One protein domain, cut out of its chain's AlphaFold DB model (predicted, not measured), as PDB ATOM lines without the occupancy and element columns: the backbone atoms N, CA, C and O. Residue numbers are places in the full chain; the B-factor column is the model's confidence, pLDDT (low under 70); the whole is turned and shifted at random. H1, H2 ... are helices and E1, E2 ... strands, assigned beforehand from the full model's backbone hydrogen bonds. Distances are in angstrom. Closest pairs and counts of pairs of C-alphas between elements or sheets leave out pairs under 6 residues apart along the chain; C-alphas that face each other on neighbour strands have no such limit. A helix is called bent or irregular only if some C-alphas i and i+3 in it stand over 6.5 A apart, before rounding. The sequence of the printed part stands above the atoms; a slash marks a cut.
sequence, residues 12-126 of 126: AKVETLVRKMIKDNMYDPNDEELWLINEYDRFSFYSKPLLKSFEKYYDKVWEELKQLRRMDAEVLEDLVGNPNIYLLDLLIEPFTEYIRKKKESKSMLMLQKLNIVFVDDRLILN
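Overview. This is residues 12 to 126 of the 126 residues of an uncharacterized protein of Candidatus Marinimicrobia bacterium (UniProt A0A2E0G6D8). The long helix H5 runs through the middle of an elongated domain built mostly of helices, and H3a, the first arm of the bent helix H3, crosses it. H1 and H2 gather near the first residues of H5, the other arm H3b folds back with H4 as a helical hairpin, and a loosely joined head of H6 and the strand hairpin E1 and E2 makes the opposite end. The printed part has 115 residues with six named helices and then two named strands, in the order H1 to H6, E1, E2; the class is mostly helix, and the sheet E1 - E2 is antiparallel. The whole is compact, with a radius of gyration of the C-alphas of 15.5 A, and spans 48 by 25 by 24 A.

Along the chain. H1, residues 12 to 23, begins with C-alpha 12 at (59.263, -45.609, 31.648) and is 16.4 A long. H2 is residues 31 to 38. H3, residues 40 to 68, was assigned as one helix by its hydrogen bonds but is bent: C-alphas 56 and 59 are 7.0 A apart. Its arms are H3a, residues 40 to 56, 23.9 A, and H3b, residues 59 to 68, 14.6 A. H3a is irregular, with C-alphas 46 and 49 6.9 A apart, and has a kink of 63 degrees near residue 47. H4 is residues 73 to 80. H5, residues 85 to 104, is 29.6 A long and begins with C-alpha 85 at (45.917, -47.935, 47.481). H6 is residues 108 to 114, E1 116 to 119, and E2 122 to 125, ending with C-alpha 125 at (21.256, -49.329, 41.393).

Arrangement. H3 is the hub, touching three helices. H3a touches H5 at a steep tilt of 69 degrees, only just short of about perpendicular; the closest C-alphas are those of Leu 51 and Leu 91, 6.9 A apart. H3a touches H1 at Glu 15 and Ser 47, C-alphas 6.2 A apart. H3b and H4 touch as a helical hairpin, C-alphas of Val 61 and Leu 76 5.9 A apart. H1 touches H5 about perpendicular, 88 degrees, with C-alphas of Met 21 and Leu 87 6.3 A apart. H2 is close to but not clearly touching H1, C-alphas of Leu 17 and Glu 33 being 7.1 A apart. H6 is close to but not clearly touching H5, C-alphas of Lys 103 and Leu 111 being 7.1 A apart. In the hairpin E1 and E2, N 117 and O 124 are 2.9 A apart, within hydrogen-bond range. Every O i to N i+4 pair is within hydrogen-bond range in H1, H2, H3b, H4 and H6; 12 of 16 are in H5, and 4 of 13 in H3a, beside 7 of 14 O i to N i+3 pairs.

Size, cuts and confidence. The C-alphas farthest apart, of Asp 31 and Leu 109, are 49.3 A apart. The printed part has no cut and no long link. Residues 104 to 110 stand free. Mean pLDDT of the printed part is 77.8; residues 70 to 71 and 103 to 126 are under 70.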
ATOM      1  N   ALA A  12      58.519 -44.579  30.927       88.75
ATOM      2  CA  ALA A  12      59.263 -45.609  31.648       88.75
ATOM      3  C   ALA A  12      59.138 -45.487  33.178       88.75
ATOM      4  O   ALA A  12      58.972 -46.500  33.856       88.75
ATOM      5  N   LYS A  13      59.176 -44.265  33.728       90.50
ATOM      6  CA  LYS A  13      58.987 -44.023  35.168       90.50
ATOM      7  C   LYS A  13      57.585 -44.413  35.627       90.50
ATOM      8  O   LYS A  13      57.460 -45.139  36.608       90.50
ATOM      9  N   VAL A  14      56.555 -43.985  34.893       91.19
ATOM     10  CA  VAL A  14      55.158 -44.330  35.209       91.19
ATOM     11  C   VAL A  14      54.958 -45.841  35.143       91.19
ATOM     12  O   VAL A  14      54.453 -46.436  36.090       91.19
ATOM     13  N   GLU A  15      55.422 -46.486  34.072       91.94
ATOM     14  CA  GLU A  15      55.280 -47.935  33.927       91.94
ATOM     15  C   GLU A  15      56.009 -48.710  35.029       91.94
ATOM     16  O   GLU A  15      55.493 -49.707  35.534       91.94
ATOM     17  N   THR A  16      57.197 -48.249  35.424       93.44
ATOM     18  CA  THR A  16      57.961 -48.861  36.514       93.44
ATOM     19  C   THR A  16      57.218 -48.728  37.838       93.44
ATOM     20  O   THR A  16      57.071 -49.724  38.541       93.44
ATOM     21  N   LEU A  17      56.706 -47.535  38.157       93.94
ATOM     22  CA  LEU A  17      55.939 -47.294  39.379       93.94
ATOM     23  C   LEU A  17      54.682 -48.170  39.435       93.94
ATOM     24  O   LEU A  17      54.475 -48.884  40.410       93.94
ATOM     25  N   VAL A  18      53.898 -48.218  38.355       92.31
ATOM     26  CA  VAL A  18      52.696 -49.065  38.279       92.31
ATOM     27  C   VAL A  18      53.036 -50.543  38.467       92.31
ATOM     28  O   VAL A  18      52.340 -51.247  39.190       92.31
ATOM     29  N   ARG A  19      54.141 -51.031  37.891       93.75
ATOM     30  CA  ARG A  19      54.591 -52.418  38.103       93.75
ATOM     31  C   ARG A  19      54.992 -52.701  39.549       93.75
ATOM     32  O   ARG A  19      54.740 -53.811  40.011       93.75
ATOM     33  N   LYS A  20      55.606 -51.740  40.249       94.56
ATOM     34  CA  LYS A  20      55.894 -51.872  41.685       94.56
ATOM     35  C   LYS A  20      54.592 -51.991  42.478       94.56
ATOM     36  O   LYS A  20      54.444 -52.966  43.200       94.56
ATOM     37  N   MET A  21      53.629 -51.097  42.234       93.12
ATOM     38  CA  MET A  21      52.314 -51.106  42.896       93.12
ATOM     39  C   MET A  21      51.497 -52.378  42.609       93.12
ATOM     40  O   MET A  21      50.750 -52.838  43.463       93.12
ATOM     41  N   ILE A  22      51.639 -52.975  41.419       90.56
ATOM     42  CA  ILE A  22      51.022 -54.276  41.094       90.56
ATOM     43  C   ILE A  22      51.684 -55.420  41.871       90.56
ATOM     44  O   ILE A  22      51.019 -56.385  42.237       90.56
ATOM     45  N   LYS A  23      53.007 -55.363  42.053       90.94
ATOM     46  CA  LYS A  23      53.782 -56.447  42.668       90.94
ATOM     47  C   LYS A  23      53.701 -56.430  44.193       90.94
ATOM     48  O   LYS A  23      53.758 -57.493  44.803       90.94
ATOM     49  N   ASP A  24      53.639 -55.243  44.775       91.44
ATOM     50  CA  ASP A  24      53.690 -55.012  46.211       91.44
ATOM     51  C   ASP A  24      52.555 -54.069  46.611       91.44
ATOM     52  O   ASP A  24      52.557 -52.881  46.280       91.44
ATOM     53  N   ASN A  25      51.566 -54.617  47.315       87.12
ATOM     54  CA  ASN A  25      50.415 -53.853  47.772       87.12
ATOM     55  C   ASN A  25      50.761 -52.874  48.901       87.12
ATOM     56  O   ASN A  25      50.076 -51.866  49.048       87.12
ATOM     57  N   MET A  26      51.853 -53.105  49.633       90.12
ATOM     58  CA  MET A  26      52.351 -52.211  50.679       90.12
ATOM     59  C   MET A  26      53.364 -51.188  50.151       90.12
ATOM     60  O   MET A  26      53.947 -50.447  50.942       90.12
ATOM     61  N   TYR A  27      53.584 -51.137  48.834       92.50
ATOM     62  CA  TYR A  27      54.527 -50.200  48.240       92.50
ATOM     63  C   TYR A  27      54.153 -48.749  48.559       92.50
ATOM     64  O   TYR A  27      53.078 -48.279  48.178       92.50
ATOM     65  N   ASP A  28      55.071 -48.032  49.199       92.56
ATOM     66  CA  ASP A  28      54.914 -46.617  49.519       92.56
ATOM     67  C   ASP A  28      55.735 -45.757  48.537       92.56
ATOM     68  O   ASP A  28      56.970 -45.860  48.515       92.56
ATOM     69  N   PRO A  29      55.091 -44.960  47.662       92.00
ATOM     70  CA  PRO A  29      55.788 -44.112  46.708       92.00
ATOM     71  C   PRO A  29      56.556 -42.983  47.406       92.00
ATOM     72  O   PRO A  29      56.056 -42.335  48.319       92.00
ATOM     73  N   ASN A  30      57.766 -42.687  46.929       92.88
ATOM     74  CA  ASN A  30      58.520 -41.519  47.406       92.88
ATOM     75  C   ASN A  30      57.947 -40.193  46.863       92.88
ATOM     76  O   ASN A  30      57.103 -40.197  45.972       92.88
ATOM     77  N   ASP A  31      58.468 -39.048  47.316       91.31
ATOM     78  CA  ASP A  31      58.000 -37.712  46.901       91.31
ATOM     79  C   ASP A  31      57.940 -37.497  45.378       91.31
ATOM     80  O   ASP A  31      57.022 -36.847  44.873       91.31
ATOM     81  N   GLU A  32      58.905 -38.027  44.615       89.38
ATOM     82  CA  GLU A  32      58.891 -37.917  43.152       89.38
ATOM     83  C   GLU A  32      57.791 -38.794  42.546       89.38
ATOM     84  O   GLU A  32      57.080 -38.363  41.641       89.38
ATOM     85  N   GLU A  33      57.638 -40.018  43.039       91.50
ATOM     86  CA  GLU A  33      56.619 -40.960  42.584       91.50
ATOM     87  C   GLU A  33      55.201 -40.493  42.959       91.50
ATOM     88  O   GLU A  33      54.308 -40.547  42.114       91.50
ATOM     89  N   LEU A  34      55.008 -39.922  44.152       89.69
ATOM     90  CA  LEU A  34      53.771 -39.247  44.554       89.69
ATOM     91  C   LEU A  34      53.472 -38.051  43.652       89.69
ATOM     92  O   LEU A  34      52.339 -37.872  43.208       89.69
ATOM     93  N   TRP A  35      54.485 -37.245  43.325       88.38
ATOM     94  CA  TRP A  35      54.320 -36.143  42.381       88.38
ATOM     95  C   TRP A  35      53.865 -36.635  40.998       88.38
ATOM     96  O   TRP A  35      53.020 -35.996  40.371       88.38
ATOM     97  N   LEU A  36      54.373 -37.784  40.534       87.31
ATOM     98  CA  LEU A  36      53.917 -38.403  39.286       87.31
ATOM     99  C   LEU A  36      52.455 -38.841  39.359       87.31
ATOM    100  O   LEU A  36      51.724 -38.574  38.411       87.31
ATOM    101  N   ILE A  37      52.039 -39.485  40.453       87.31
ATOM    102  CA  ILE A  37      50.646 -39.917  40.665       87.31
ATOM    103  C   ILE A  37      49.703 -38.705  40.676       87.31
ATOM    104  O   ILE A  37      48.654 -38.731  40.036       87.31
ATOM    105  N   ASN A  38      50.113 -37.611  41.328       86.00
ATOM    106  CA  ASN A  38      49.336 -36.372  41.423       86.00
ATOM    107  C   ASN A  38      49.122 -35.667  40.068       86.00
ATOM    108  O   ASN A  38      48.151 -34.930  39.904       86.00
ATOM    109  N   GLU A  39      49.976 -35.898  39.068       85.38
ATOM    110  CA  GLU A  39      49.761 -35.449  37.684       85.38
ATOM    111  C   GLU A  39      48.829 -36.429  36.930       85.38
ATOM    112  O   GLU A  39      49.185 -36.964  35.872       85.38
ATOM    113  N   TYR A  40      47.629 -36.654  37.492       74.69
ATOM    114  CA  TYR A  40      46.687 -37.728  37.133       74.69
ATOM    115  C   TYR A  40      46.472 -37.891  35.623       74.69
ATOM    116  O   TYR A  40      46.617 -38.995  35.111       74.69
ATOM    117  N   ASP A  41      46.203 -36.812  34.879       75.94
ATOM    118  CA  ASP A  41      45.942 -36.881  33.429       75.94
ATOM    119  C   ASP A  41      47.104 -37.503  32.638       75.94
ATOM    120  O   ASP A  41      46.914 -38.274  31.695       75.94
ATOM    121  N   ARG A  42      48.342 -37.159  33.004       79.31
ATOM    122  CA  ARG A  42      49.547 -37.654  32.320       79.31
ATOM    123  C   ARG A  42      49.939 -39.030  32.824       79.31
ATOM    124  O   ARG A  42      50.454 -39.842  32.054       79.31
ATOM    125  N   PHE A  43      49.704 -39.275  34.106       84.94
ATOM    126  CA  PHE A  43      49.945 -40.555  34.737       84.94
ATOM    127  C   PHE A  43      49.015 -41.637  34.178       84.94
ATOM    128  O   PHE A  43      49.486 -42.671  33.700       84.94
ATOM    129  N   SER A  44      47.708 -41.361  34.154       80.12
ATOM    130  CA  SER A  44      46.659 -42.266  33.679       80.12
ATOM    131  C   SER A  44      46.884 -42.676  32.223       80.12
ATOM    132  O   SER A  44      46.770 -43.852  31.878       80.12
ATOM    133  N   PHE A  45      47.311 -41.743  31.365       84.38
ATOM    134  CA  PHE A  45      47.615 -42.028  29.964       84.38
ATOM    135  C   PHE A  45      48.656 -43.148  29.793       84.38
ATOM    136  O   PHE A  45      48.482 -44.038  28.957       84.38
ATOM    137  N   TYR A  46      49.729 -43.130  30.590       86.38
ATOM    138  CA  TYR A  46      50.782 -44.144  30.517       86.38
ATOM    139  C   TYR A  46      50.485 -45.396  31.351       86.38
ATOM    140  O   TYR A  46      51.013 -46.459  31.027       86.38
ATOM    141  N   SER A  47      49.643 -45.309  32.386       86.81
ATOM    142  CA  SER A  47      49.297 -46.458  33.229       86.81
ATOM    143  C   SER A  47      48.251 -47.376  32.588       86.81
ATOM    144  O   SER A  47      48.377 -48.595  32.709       86.81
ATOM    145  N   LYS A  48      47.275 -46.830  31.839       86.56
ATOM    146  CA  LYS A  48      46.146 -47.573  31.232       86.56
ATOM    147  C   LYS A  48      46.536 -48.917  30.580       86.56
ATOM    148  O   LYS A  48      45.889 -49.921  30.880       86.56
ATOM    149  N   PRO A  49      47.590 -49.019  29.742       87.38
ATOM    150  CA  PRO A  49      47.977 -50.293  29.128       87.38
ATOM    151  C   PRO A  49      48.368 -51.395  30.124       87.38
ATOM    152  O   PRO A  49      48.163 -52.571  29.828       87.38
ATOM    153  N   LEU A  50      48.923 -51.036  31.285       90.62
ATOM    154  CA  LEU A  50      49.350 -51.987  32.318       90.62
ATOM    155  C   LEU A  50      48.172 -52.525  33.139       90.62
ATOM    156  O   LEU A  50      48.226 -53.650  33.642       90.62
ATOM    157  N   LEU A  51      47.088 -51.753  33.218       89.94
ATOM    158  CA  LEU A  51      45.884 -52.100  33.972       89.94
ATOM    159  C   LEU A  51      44.997 -53.120  33.244       89.94
ATOM    160  O   LEU A  51      44.133 -53.733  33.862       89.94
ATOM    161  N   LYS A  52      45.246 -53.389  31.954       88.31
ATOM    162  CA  LYS A  52      44.492 -54.384  31.164       88.31
ATOM    163  C   LYS A  52      44.436 -55.770  31.805       88.31
ATOM    164  O   LYS A  52      43.458 -56.489  31.645       88.31
ATOM    165  N   SER A  53      45.479 -56.155  32.541       87.81
ATOM    166  CA  SER A  53      45.523 -57.453  33.226       87.81
ATOM    167  C   SER A  53      44.438 -57.620  34.301       87.81
ATOM    168  O   SER A  53      44.119 -58.756  34.657       87.81
ATOM    169  N   PHE A  54      43.839 -56.520  34.772       89.75
ATOM    170  CA  PHE A  54      42.755 -56.507  35.751       89.75
ATOM    171  C   PHE A  54      41.362 -56.635  35.122       89.75
ATOM    172  O   PHE A  54      40.421 -56.979  35.832       89.75
ATOM    173  N   GLU A  55      41.221 -56.472  33.799       90.31
ATOM    174  CA  GLU A  55      39.922 -56.588  33.111       90.31
ATOM    175  C   GLU A  55      39.244 -57.945  33.349       90.31
ATOM    176  O   GLU A  55      38.019 -58.030  33.416       90.31
ATOM    177  N   LYS A  56      40.033 -59.007  33.569       91.12
ATOM    178  CA  LYS A  56      39.528 -60.347  33.914       91.12
ATOM    179  C   LYS A  56      38.675 -60.381  35.191       91.12
ATOM    180  O   LYS A  56      37.906 -61.322  35.366       91.12
ATOM    181  N   TYR A  57      38.814 -59.397  36.082       90.00
ATOM    182  CA  TYR A  57      38.050 -59.313  37.327       90.00
ATOM    183  C   TYR A  57      36.752 -58.512  37.179       90.00
ATOM    184  O   TYR A  57      35.841 -58.688  37.985       90.00
ATOM    185  N   TYR A  58      36.627 -57.665  36.151       88.50
ATOM    186  CA  TYR A  58      35.548 -56.674  36.057       88.50
ATOM    187  C   TYR A  58      34.157 -57.294  35.994       88.50
ATOM    188  O   TYR A  58      33.223 -56.768  36.594       88.50
ATOM    189  N   ASP A  59      34.015 -58.438  35.329       87.88
ATOM    190  CA  ASP A  59      32.736 -59.141  35.292       87.88
ATOM    191  C   ASP A  59      32.315 -59.626  36.673       87.88
ATOM    192  O   ASP A  59      31.166 -59.433  37.058       87.88
ATOM    193  N   LYS A  60      33.247 -60.179  37.450       90.50
ATOM    194  CA  LYS A  60      32.953 -60.631  38.809       90.50
ATOM    195  C   LYS A  60      32.635 -59.453  39.732       90.50
ATOM    196  O   LYS A  60      31.635 -59.507  40.435       90.50
ATOM    197  N   VAL A  61      33.418 -58.371  39.658       86.00
ATOM    198  CA  VAL A  61      33.158 -57.123  40.403       86.00
ATOM    199  C   VAL A  61      31.755 -56.609  40.095       86.00
ATOM    200  O   VAL A  61      30.988 -56.297  40.998       86.00
ATOM    201  N   TRP A  62      31.372 -56.585  38.820       85.88
ATOM    202  CA  TRP A  62      30.040 -56.157  38.413       85.88
ATOM    203  C   TRP A  62      28.915 -57.034  38.968       85.88
ATOM    204  O   TRP A  62      27.874 -56.514  39.375       85.88
ATOM    205  N   GLU A  63      29.090 -58.355  38.963       87.19
ATOM    206  CA  GLU A  63      28.097 -59.279  39.511       87.19
ATOM    207  C   GLU A  63      27.883 -59.071  41.016       87.19
ATOM    208  O   GLU A  63      26.731 -59.033  41.446       87.19
ATOM    209  N   GLU A  64      28.947 -58.851  41.789       85.25
ATOM    210  CA  GLU A  64      28.854 -58.561  43.228       85.25
ATOM    211  C   GLU A  64      28.183 -57.203  43.498       85.25
ATOM    212  O   GLU A  64      27.227 -57.110  44.272       85.25
ATOM    213  N   LEU A  65      28.587 -56.145  42.785       79.38
ATOM    214  CA  LEU A  65      27.985 -54.814  42.945       79.38
ATOM    215  C   LEU A  65      26.482 -54.810  42.628       79.38
ATOM    216  O   LEU A  65      25.709 -54.102  43.277       79.38
ATOM    217  N   LYS A  66      26.032 -55.631  41.667       80.50
ATOM    218  CA  LYS A  66      24.596 -55.809  41.391       80.50
ATOM    219  C   LYS A  66      23.830 -56.393  42.571       80.50
ATOM    220  O   LYS A  66      22.685 -55.996  42.780       80.50
ATOM    221  N   GLN A  67      24.424 -57.330  43.309       81.25
ATOM    222  CA  GLN A  67      23.791 -57.914  44.492       81.25
ATOM    223  C   GLN A  67      23.667 -56.871  45.606       81.25
ATOM    224  O   GLN A  67      22.611 -56.763  46.227       81.25
ATOM    225  N   LEU A  68      24.708 -56.054  45.795       73.12
ATOM    226  CA  LEU A  68      24.737 -54.987  46.799       73.12
ATOM    227  C   LEU A  68      23.872 -53.775  46.441       73.12
ATOM    228  O   LEU A  68      23.551 -52.968  47.311       73.12
ATOM    229  N   ARG A  69      23.512 -53.626  45.163       70.44
ATOM    230  CA  ARG A  69      22.778 -52.476  44.621       70.44
ATOM    231  C   ARG A  69      23.436 -51.114  44.903       70.44
ATOM    232  O   ARG A  69      22.773 -50.082  44.948       70.44
ATOM    233  N   ARG A  70      24.757 -51.082  45.050       67.44
ATOM    234  CA  ARG A  70      25.533 -49.853  45.261       67.44
ATOM    235  C   ARG A  70      26.958 -50.030  44.757       67.44
ATOM    236  O   ARG A  70      27.426 -51.160  44.648       67.44
ATOM    237  N   MET A  71      27.637 -48.922  44.469       69.19
ATOM    238  CA  MET A  71      29.091 -48.935  44.303       69.19
ATOM    239  C   MET A  71      29.752 -49.223  45.651       69.19
ATOM    240  O   MET A  71      29.388 -48.607  46.653       69.19
ATOM    241  N   ASP A  72      30.720 -50.129  45.656       74.12
ATOM    242  CA  ASP A  72      31.472 -50.504  46.845       74.12
ATOM    243  C   ASP A  72      32.922 -50.787  46.433       74.12
ATOM    244  O   ASP A  72      33.185 -51.698  45.643       74.12
ATOM    245  N   ALA A  73      33.851 -49.934  46.867       72.50
ATOM    246  CA  ALA A  73      35.258 -50.048  46.484       72.50
ATOM    247  C   ALA A  73      35.913 -51.284  47.114       72.50
ATOM    248  O   ALA A  73      36.793 -51.874  46.486       72.50
ATOM    249  N   GLU A  74      35.418 -51.724  48.275       79.44
ATOM    250  CA  GLU A  74      35.898 -52.920  48.977       79.44
ATOM    251  C   GLU A  74      35.687 -54.175  48.118       79.44
ATOM    252  O   GLU A  74      36.542 -55.049  48.059       79.44
ATOM    253  N   VAL A  75      34.609 -54.227  47.326       82.06
ATOM    254  CA  VAL A  75      34.369 -55.336  46.384       82.06
ATOM    255  C   VAL A  75      35.446 -55.403  45.302       82.06
ATOM    256  O   VAL A  75      35.876 -56.492  44.917       82.06
ATOM    257  N   LEU A  76      35.866 -54.251  44.771       79.75
ATOM    258  CA  LEU A  76      36.951 -54.205  43.792       79.75
ATOM    259  C   LEU A  76      38.274 -54.593  44.457       79.75
ATOM    260  O   LEU A  76      39.015 -55.393  43.892       79.75
ATOM    261  N   GLU A  77      38.538 -54.061  45.647       84.44
ATOM    262  CA  GLU A  77      39.724 -54.355  46.447       84.44
ATOM    263  C   GLU A  77      39.863 -55.861  46.729       84.44
ATOM    264  O   GLU A  77      40.860 -56.471  46.332       84.44
ATOM    265  N   ASP A  78      38.829 -56.492  47.285       86.75
ATOM    266  CA  ASP A  78      38.799 -57.914  47.637       86.75
ATOM    267  C   ASP A  78      39.005 -58.820  46.421       86.75
ATOM    268  O   ASP A  78      39.793 -59.771  46.443       86.75
ATOM    269  N   LEU A  79      38.305 -58.531  45.321       86.56
ATOM    270  CA  LEU A  79      38.360 -59.362  44.118       86.56
ATOM    271  C   LEU A  79      39.673 -59.222  43.358       86.56
ATOM    272  O   LEU A  79      40.087 -60.161  42.669       86.56
ATOM    273  N   VAL A  80      40.312 -58.061  43.471       83.00
ATOM    274  CA  VAL A  80      41.623 -57.793  42.886       83.00
ATOM    275  C   VAL A  80      42.763 -58.259  43.807       83.00
ATOM    276  O   VAL A  80      43.894 -58.412  43.342       83.00
ATOM    277  N   GLY A  81      42.458 -58.599  45.061       86.31
ATOM    278  CA  GLY A  81      43.400 -59.168  46.020       86.31
ATOM    279  C   GLY A  81      44.152 -58.110  46.821       86.31
ATOM    280  O   GLY A  81      45.364 -58.234  46.983       86.31
ATOM    281  N   ASN A  82      43.441 -57.090  47.307       84.56
ATOM    282  CA  ASN A  82      43.972 -55.960  48.072       84.56
ATOM    283  C   ASN A  82      45.114 -55.251  47.327       84.56
ATOM    284  O   ASN A  82      46.268 -55.321  47.768       84.56
ATOM    285  N   PRO A  83      44.834 -54.636  46.156       86.25
ATOM    286  CA  PRO A  83      45.832 -53.873  45.421       86.25
ATOM    287  C   PRO A  83      46.377 -52.727  46.274       86.25
ATOM    288  O   PRO A  83      45.746 -52.270  47.222       86.25
ATOM    289  N   ASN A  84      47.547 -52.220  45.894       90.75
ATOM    290  CA  ASN A  84      48.062 -50.988  46.475       90.75
ATOM    291  C   ASN A  84      47.023 -49.850  46.383       90.75
ATOM    292  O   ASN A  84      46.339 -49.727  45.367       90.75
ATOM    293  N   ILE A  85      46.940 -48.992  47.403       84.69
ATOM    294  CA  ILE A  85      45.917 -47.935  47.481       84.69
ATOM    295  C   ILE A  85      45.934 -46.996  46.265       84.69
ATOM    296  O   ILE A  85      44.890 -46.705  45.690       84.69
ATOM    297  N   TYR A  86      47.121 -46.614  45.786       87.06
ATOM    298  CA  TYR A  86      47.262 -45.764  44.601       87.06
ATOM    299  C   TYR A  86      46.906 -46.509  43.309       87.06
ATOM    300  O   TYR A  86      46.548 -45.892  42.308       87.06
ATOM    301  N   LEU A  87      47.008 -47.841  43.308       87.44
ATOM    302  CA  LEU A  87      46.570 -48.675  42.193       87.44
ATOM    303  C   LEU A  87      45.047 -48.821  42.165       87.44
ATOM    304  O   LEU A  87      44.485 -48.850  41.073       87.44
ATOM    305  N   LEU A  88      44.386 -48.885  43.324       84.44
ATOM    306  CA  LEU A  88      42.929 -48.990  43.411       84.44
ATOM    307  C   LEU A  88      42.248 -47.823  42.684       84.44
ATOM    308  O   LEU A  88      41.406 -48.062  41.818       84.44
ATOM    309  N   ASP A  89      42.694 -46.590  42.932       81.31
ATOM    310  CA  ASP A  89      42.170 -45.389  42.266       81.31
ATOM    311  C   ASP A  89      42.292 -45.471  40.737       81.31
ATOM    312  O   ASP A  89      41.363 -45.135  39.998       81.31
ATOM    313  N   LEU A  90      43.412 -46.002  40.239       84.44
ATOM    314  CA  LEU A  90      43.652 -46.166  38.804       84.44
ATOM    315  C   LEU A  90      42.762 -47.234  38.162       84.44
ATOM    316  O   LEU A  90      42.572 -47.206  36.949       84.44
ATOM    317  N   LEU A  91      42.257 -48.194  38.939       84.56
ATOM    318  CA  LEU A  91      41.406 -49.277  38.447       84.56
ATOM    319  C   LEU A  91      39.932 -48.864  38.335       84.56
ATOM    320  O   LEU A  91      39.207 -49.442  37.520       84.56
ATOM    321  N   ILE A  92      39.497 -47.842  39.082       80.38
ATOM    322  CA  ILE A  92      38.101 -47.378  39.097       80.38
ATOM    323  C   ILE A  92      37.668 -46.841  37.727       80.38
ATOM    324  O   ILE A  92      36.607 -47.228  37.225       80.38
ATOM    325  N   GLU A  93      38.464 -45.972  37.096       80.00
ATOM    326  CA  GLU A  93      38.110 -45.375  35.799       80.00
ATOM    327  C   GLU A  93      38.004 -46.445  34.686       80.00
ATOM    328  O   GLU A  93      36.941 -46.536  34.060       80.00
ATOM    329  N   PRO A  94      39.006 -47.323  34.456       82.56
ATOM    330  CA  PRO A  94      38.909 -48.402  33.471       82.56
ATOM    331  C   PRO A  94      37.750 -49.370  33.726       82.56
ATOM    332  O   PRO A  94      37.089 -49.794  32.775       82.56
ATOM    333  N   PHE A  95      37.479 -49.710  34.989       82.94
ATOM    334  CA  PHE A  95      36.321 -50.525  35.351       82.94
ATOM    335  C   PHE A  95      35.011 -49.826  34.961       82.94
ATOM    336  O   PHE A  95      34.154 -50.412  34.295       82.94
ATOM    337  N   THR A  96      34.872 -48.546  35.308       77.50
ATOM    338  CA  THR A  96      33.676 -47.750  35.005       77.50
ATOM    339  C   THR A  96      33.457 -47.623  33.496       77.50
ATOM    340  O   THR A  96      32.337 -47.826  33.018       77.50
ATOM    341  N   GLU A  97      34.517 -47.362  32.724       82.62
ATOM    342  CA  GLU A  97      34.461 -47.348  31.260       82.62
ATOM    343  C   GLU A  97      34.039 -48.707  30.684       82.62
ATOM    344  O   GLU A  97      33.205 -48.759  29.774       82.62
ATOM    345  N   TYR A  98      34.591 -49.810  31.203       84.44
ATOM    346  CA  TYR A  98      34.249 -51.164  30.770       84.44
ATOM    347  C   TYR A  98      32.757 -51.451  30.978       84.44
ATOM    348  O   TYR A  98      32.063 -51.885  30.053       84.44
ATOM    349  N   ILE A  99      32.228 -51.135  32.163       78.94
ATOM    350  CA  ILE A  99      30.811 -51.327  32.481       78.94
ATOM    351  C   ILE A  99      29.915 -50.405  31.655       78.94
ATOM    352  O   ILE A  99      28.866 -50.855  31.185       78.94
ATOM    353  N   ARG A 100      30.316 -49.149  31.420       76.12
ATOM    354  CA  ARG A 100      29.582 -48.228  30.538       76.12
ATOM    355  C   ARG A 100      29.470 -48.805  29.125       76.12
ATOM    356  O   ARG A 100      28.356 -48.956  28.631       76.12
ATOM    357  N   LYS A 101      30.578 -49.251  28.526       81.25
ATOM    358  CA  LYS A 101      30.585 -49.883  27.191       81.25
ATOM    359  C   LYS A 101      29.745 -51.164  27.146       81.25
ATOM    360  O   LYS A 101      28.980 -51.373  26.208       81.25
ATOM    361  N   LYS A 102      29.835 -52.010  28.180       74.94
ATOM    362  CA  LYS A 102      29.030 -53.241  28.305       74.94
ATOM    363  C   LYS A 102      27.530 -52.961  28.477       74.94
ATOM    364  O   LYS A 102      26.708 -53.838  28.221       74.94
ATOM    365  N   LYS A 103      27.159 -51.767  28.944       68.50
ATOM    366  CA  LYS A 103      25.772 -51.298  29.041       68.50
ATOM    367  C   LYS A 103      25.278 -50.673  27.748       68.50
ATOM    368  O   LYS A 103      24.169 -50.984  27.343       68.50
ATOM    369  N   GLU A 104      26.080 -49.840  27.097       66.50
ATOM    370  CA  GLU A 104      25.747 -49.243  25.796       66.50
ATOM    371  C   GLU A 104      25.557 -50.308  24.707       66.50
ATOM    372  O   GLU A 104      24.766 -50.122  23.788       66.50
ATOM    373  N   SER A 105      26.209 -51.466  24.846       62.66
ATOM    374  CA  SER A 105      25.960 -52.634  23.996       62.66
ATOM    375  C   SER A 105      24.658 -53.388  24.316       62.66
ATOM    376  O   SER A 105      24.279 -54.294  23.572       62.66
ATOM    377  N   LYS A 106      23.943 -53.033  25.394       60.56
ATOM    378  CA  LYS A 106      22.620 -53.574  25.739       60.56
ATOM    379  C   LYS A 106      21.520 -52.620  25.281       60.56
ATOM    380  O   LYS A 106      21.658 -51.404  25.322       60.56
ATOM    381  N   SER A 107      20.384 -53.185  24.874       50.88
ATOM    382  CA  SER A 107      19.233 -52.395  24.427       50.88
ATOM    383  C   SER A 107      18.719 -51.459  25.530       50.88
ATOM    384  O   SER A 107      18.751 -51.790  26.717       50.88
ATOM    385  N   MET A 108      18.173 -50.305  25.137       51.66
ATOM    386  CA  MET A 108      17.618 -49.290  26.049       51.66
ATOM    387  C   MET A 108      16.578 -49.865  27.034       51.66
ATOM    388  O   MET A 108      16.502 -49.454  28.188       51.66
ATOM    389  N   LEU A 109      15.851 -50.902  26.605       49.50
ATOM    390  CA  LEU A 109      14.873 -51.655  27.398       49.50
ATOM    391  C   LEU A 109      15.511 -52.477  28.537       49.50
ATOM    392  O   LEU A 109      14.924 -52.632  29.605       49.50
ATOM    393  N   MET A 110      16.719 -53.008  28.325       53.72
ATOM    394  CA  MET A 110      17.482 -53.739  29.347       53.72
ATOM    395  C   MET A 110      18.091 -52.787  30.380       53.72
ATOM    396  O   MET A 110      18.193 -53.143  31.551       53.72
ATOM    397  N   LEU A 111      18.463 -51.575  29.962       48.88
ATOM    398  CA  LEU A 111      18.985 -50.538  30.853       48.88
ATOM    399  C   LEU A 111      17.899 -49.981  31.784       48.88
ATOM    400  O   LEU A 111      18.165 -49.799  32.969       48.88
ATOM    401  N   GLN A 112      16.667 -49.817  31.287       40.75
ATOM    402  CA  GLN A 112      15.505 -49.435  32.104       40.75
ATOM    403  C   GLN A 112      15.155 -50.483  33.173       40.75
ATOM    404  O   GLN A 112      14.831 -50.124  34.296       40.75
ATOM    405  N   LYS A 113      15.274 -51.782  32.863       44.72
ATOM    406  CA  LYS A 113      15.032 -52.868  33.836       44.72
ATOM    407  C   LYS A 113      16.081 -52.960  34.943       44.72
ATOM    408  O   LYS A 113      15.812 -53.575  35.968       44.72
ATOM    409  N   LEU A 114      17.275 -52.414  34.715       44.31
ATOM    410  CA  LEU A 114      18.372 -52.443  35.679       44.31
ATOM    411  C   LEU A 114      18.425 -51.185  36.565       44.31
ATOM    412  O   LEU A 114      19.208 -51.189  37.506       44.31
ATOM    413  N   ASN A 115      17.629 -50.141  36.279       48.12
ATOM    414  CA  ASN A 115      17.485 -48.928  37.102       48.12
ATOM    415  C   ASN A 115      18.819 -48.346  37.611       48.12
ATOM    416  O   ASN A 115      18.975 -47.959  38.769       48.12
ATOM    417  N   ILE A 116      19.813 -48.308  36.723       48.12
ATOM    418  CA  ILE A 116      21.160 -47.862  37.068       48.12
ATOM    419  C   ILE A 116      21.292 -46.396  36.698       48.12
ATOM    420  O   ILE A 116      21.481 -46.078  35.522       48.12
ATOM    421  N   VAL A 117      21.195 -45.511  37.684       45.03
ATOM    422  CA  VAL A 117      21.377 -44.073  37.484       45.03
ATOM    423  C   VAL A 117      22.820 -43.728  37.842       45.03
ATOM    424  O   VAL A 117      23.273 -43.981  38.955       45.03
ATOM    425  N   PHE A 118      23.555 -43.178  36.876       43.94
ATOM    426  CA  PHE A 118      24.837 -42.529  37.136       43.94
ATOM    427  C   PHE A 118      24.535 -41.089  37.554       43.94
ATOM    428  O   PHE A 118      24.126 -40.290  36.713       43.94
ATOM    429  N   VAL A 119      24.685 -40.776  38.839       45.62
ATOM    430  CA  VAL A 119      24.585 -39.401  39.355       45.62
ATOM    431  C   VAL A 119      25.946 -39.041  39.931       45.62
ATOM    432  O   VAL A 119      26.416 -39.749  40.815       45.62
ATOM    433  N   ASP A 120      26.582 -37.987  39.417       35.75
ATOM    434  CA  ASP A 120      27.862 -37.457  39.919       35.75
ATOM    435  C   ASP A 120      28.939 -38.540  40.148       35.75
ATOM    436  O   ASP A 120      29.461 -38.695  41.251       35.75
ATOM    437  N   ASP A 121      29.209 -39.355  39.119       43.75
ATOM    438  CA  ASP A 121      30.154 -40.490  39.141       43.75
ATOM    439  C   ASP A 121      29.848 -41.601  40.165       43.75
ATOM    440  O   ASP A 121      30.626 -42.539  40.343       43.75
ATOM    441  N   ARG A 122      28.666 -41.575  40.789       37.81
ATOM    442  CA  ARG A 122      28.177 -42.630  41.680       37.81
ATOM    443  C   ARG A 122      27.192 -43.524  40.941       37.81
ATOM    444  O   ARG A 122      26.214 -43.068  40.346       37.81
ATOM    445  N   LEU A 123      27.459 -44.826  40.987       47.88
ATOM    446  CA  LEU A 123      26.571 -45.856  40.462       47.88
ATOM    447  C   LEU A 123      25.473 -46.147  41.497       47.88
ATOM    448  O   LEU A 123      25.733 -46.800  42.508       47.88
ATOM    449  N   ILE A 124      24.254 -45.675  41.239       47.34
ATOM    450  CA  ILE A 124      23.070 -45.996  42.045       47.34
ATOM    451  C   ILE A 124      22.272 -47.067  41.297       47.34
ATOM    452  O   ILE A 124      21.873 -46.850  40.153       47.34
ATOM    453  N   LEU A 125      22.075 -48.233  41.917       45.66
ATOM    454  CA  LEU A 125      21.256 -49.329  41.393       45.66
ATOM    455  C   LEU A 125      19.942 -49.353  42.187       45.66
ATOM    456  O   LEU A 125      19.988 -49.573  43.392       45.66
ATOM    457  N   ASN A 126      18.793 -49.127  41.546       45.59
ATOM    458  CA  ASN A 126      17.478 -49.264  42.199       45.59
ATOM    459  C   ASN A 126      16.797 -50.595  41.864       45.59
ATOM    460  O   ASN A 126      16.282 -50.727  40.733       45.59
TER     461      ASN A 126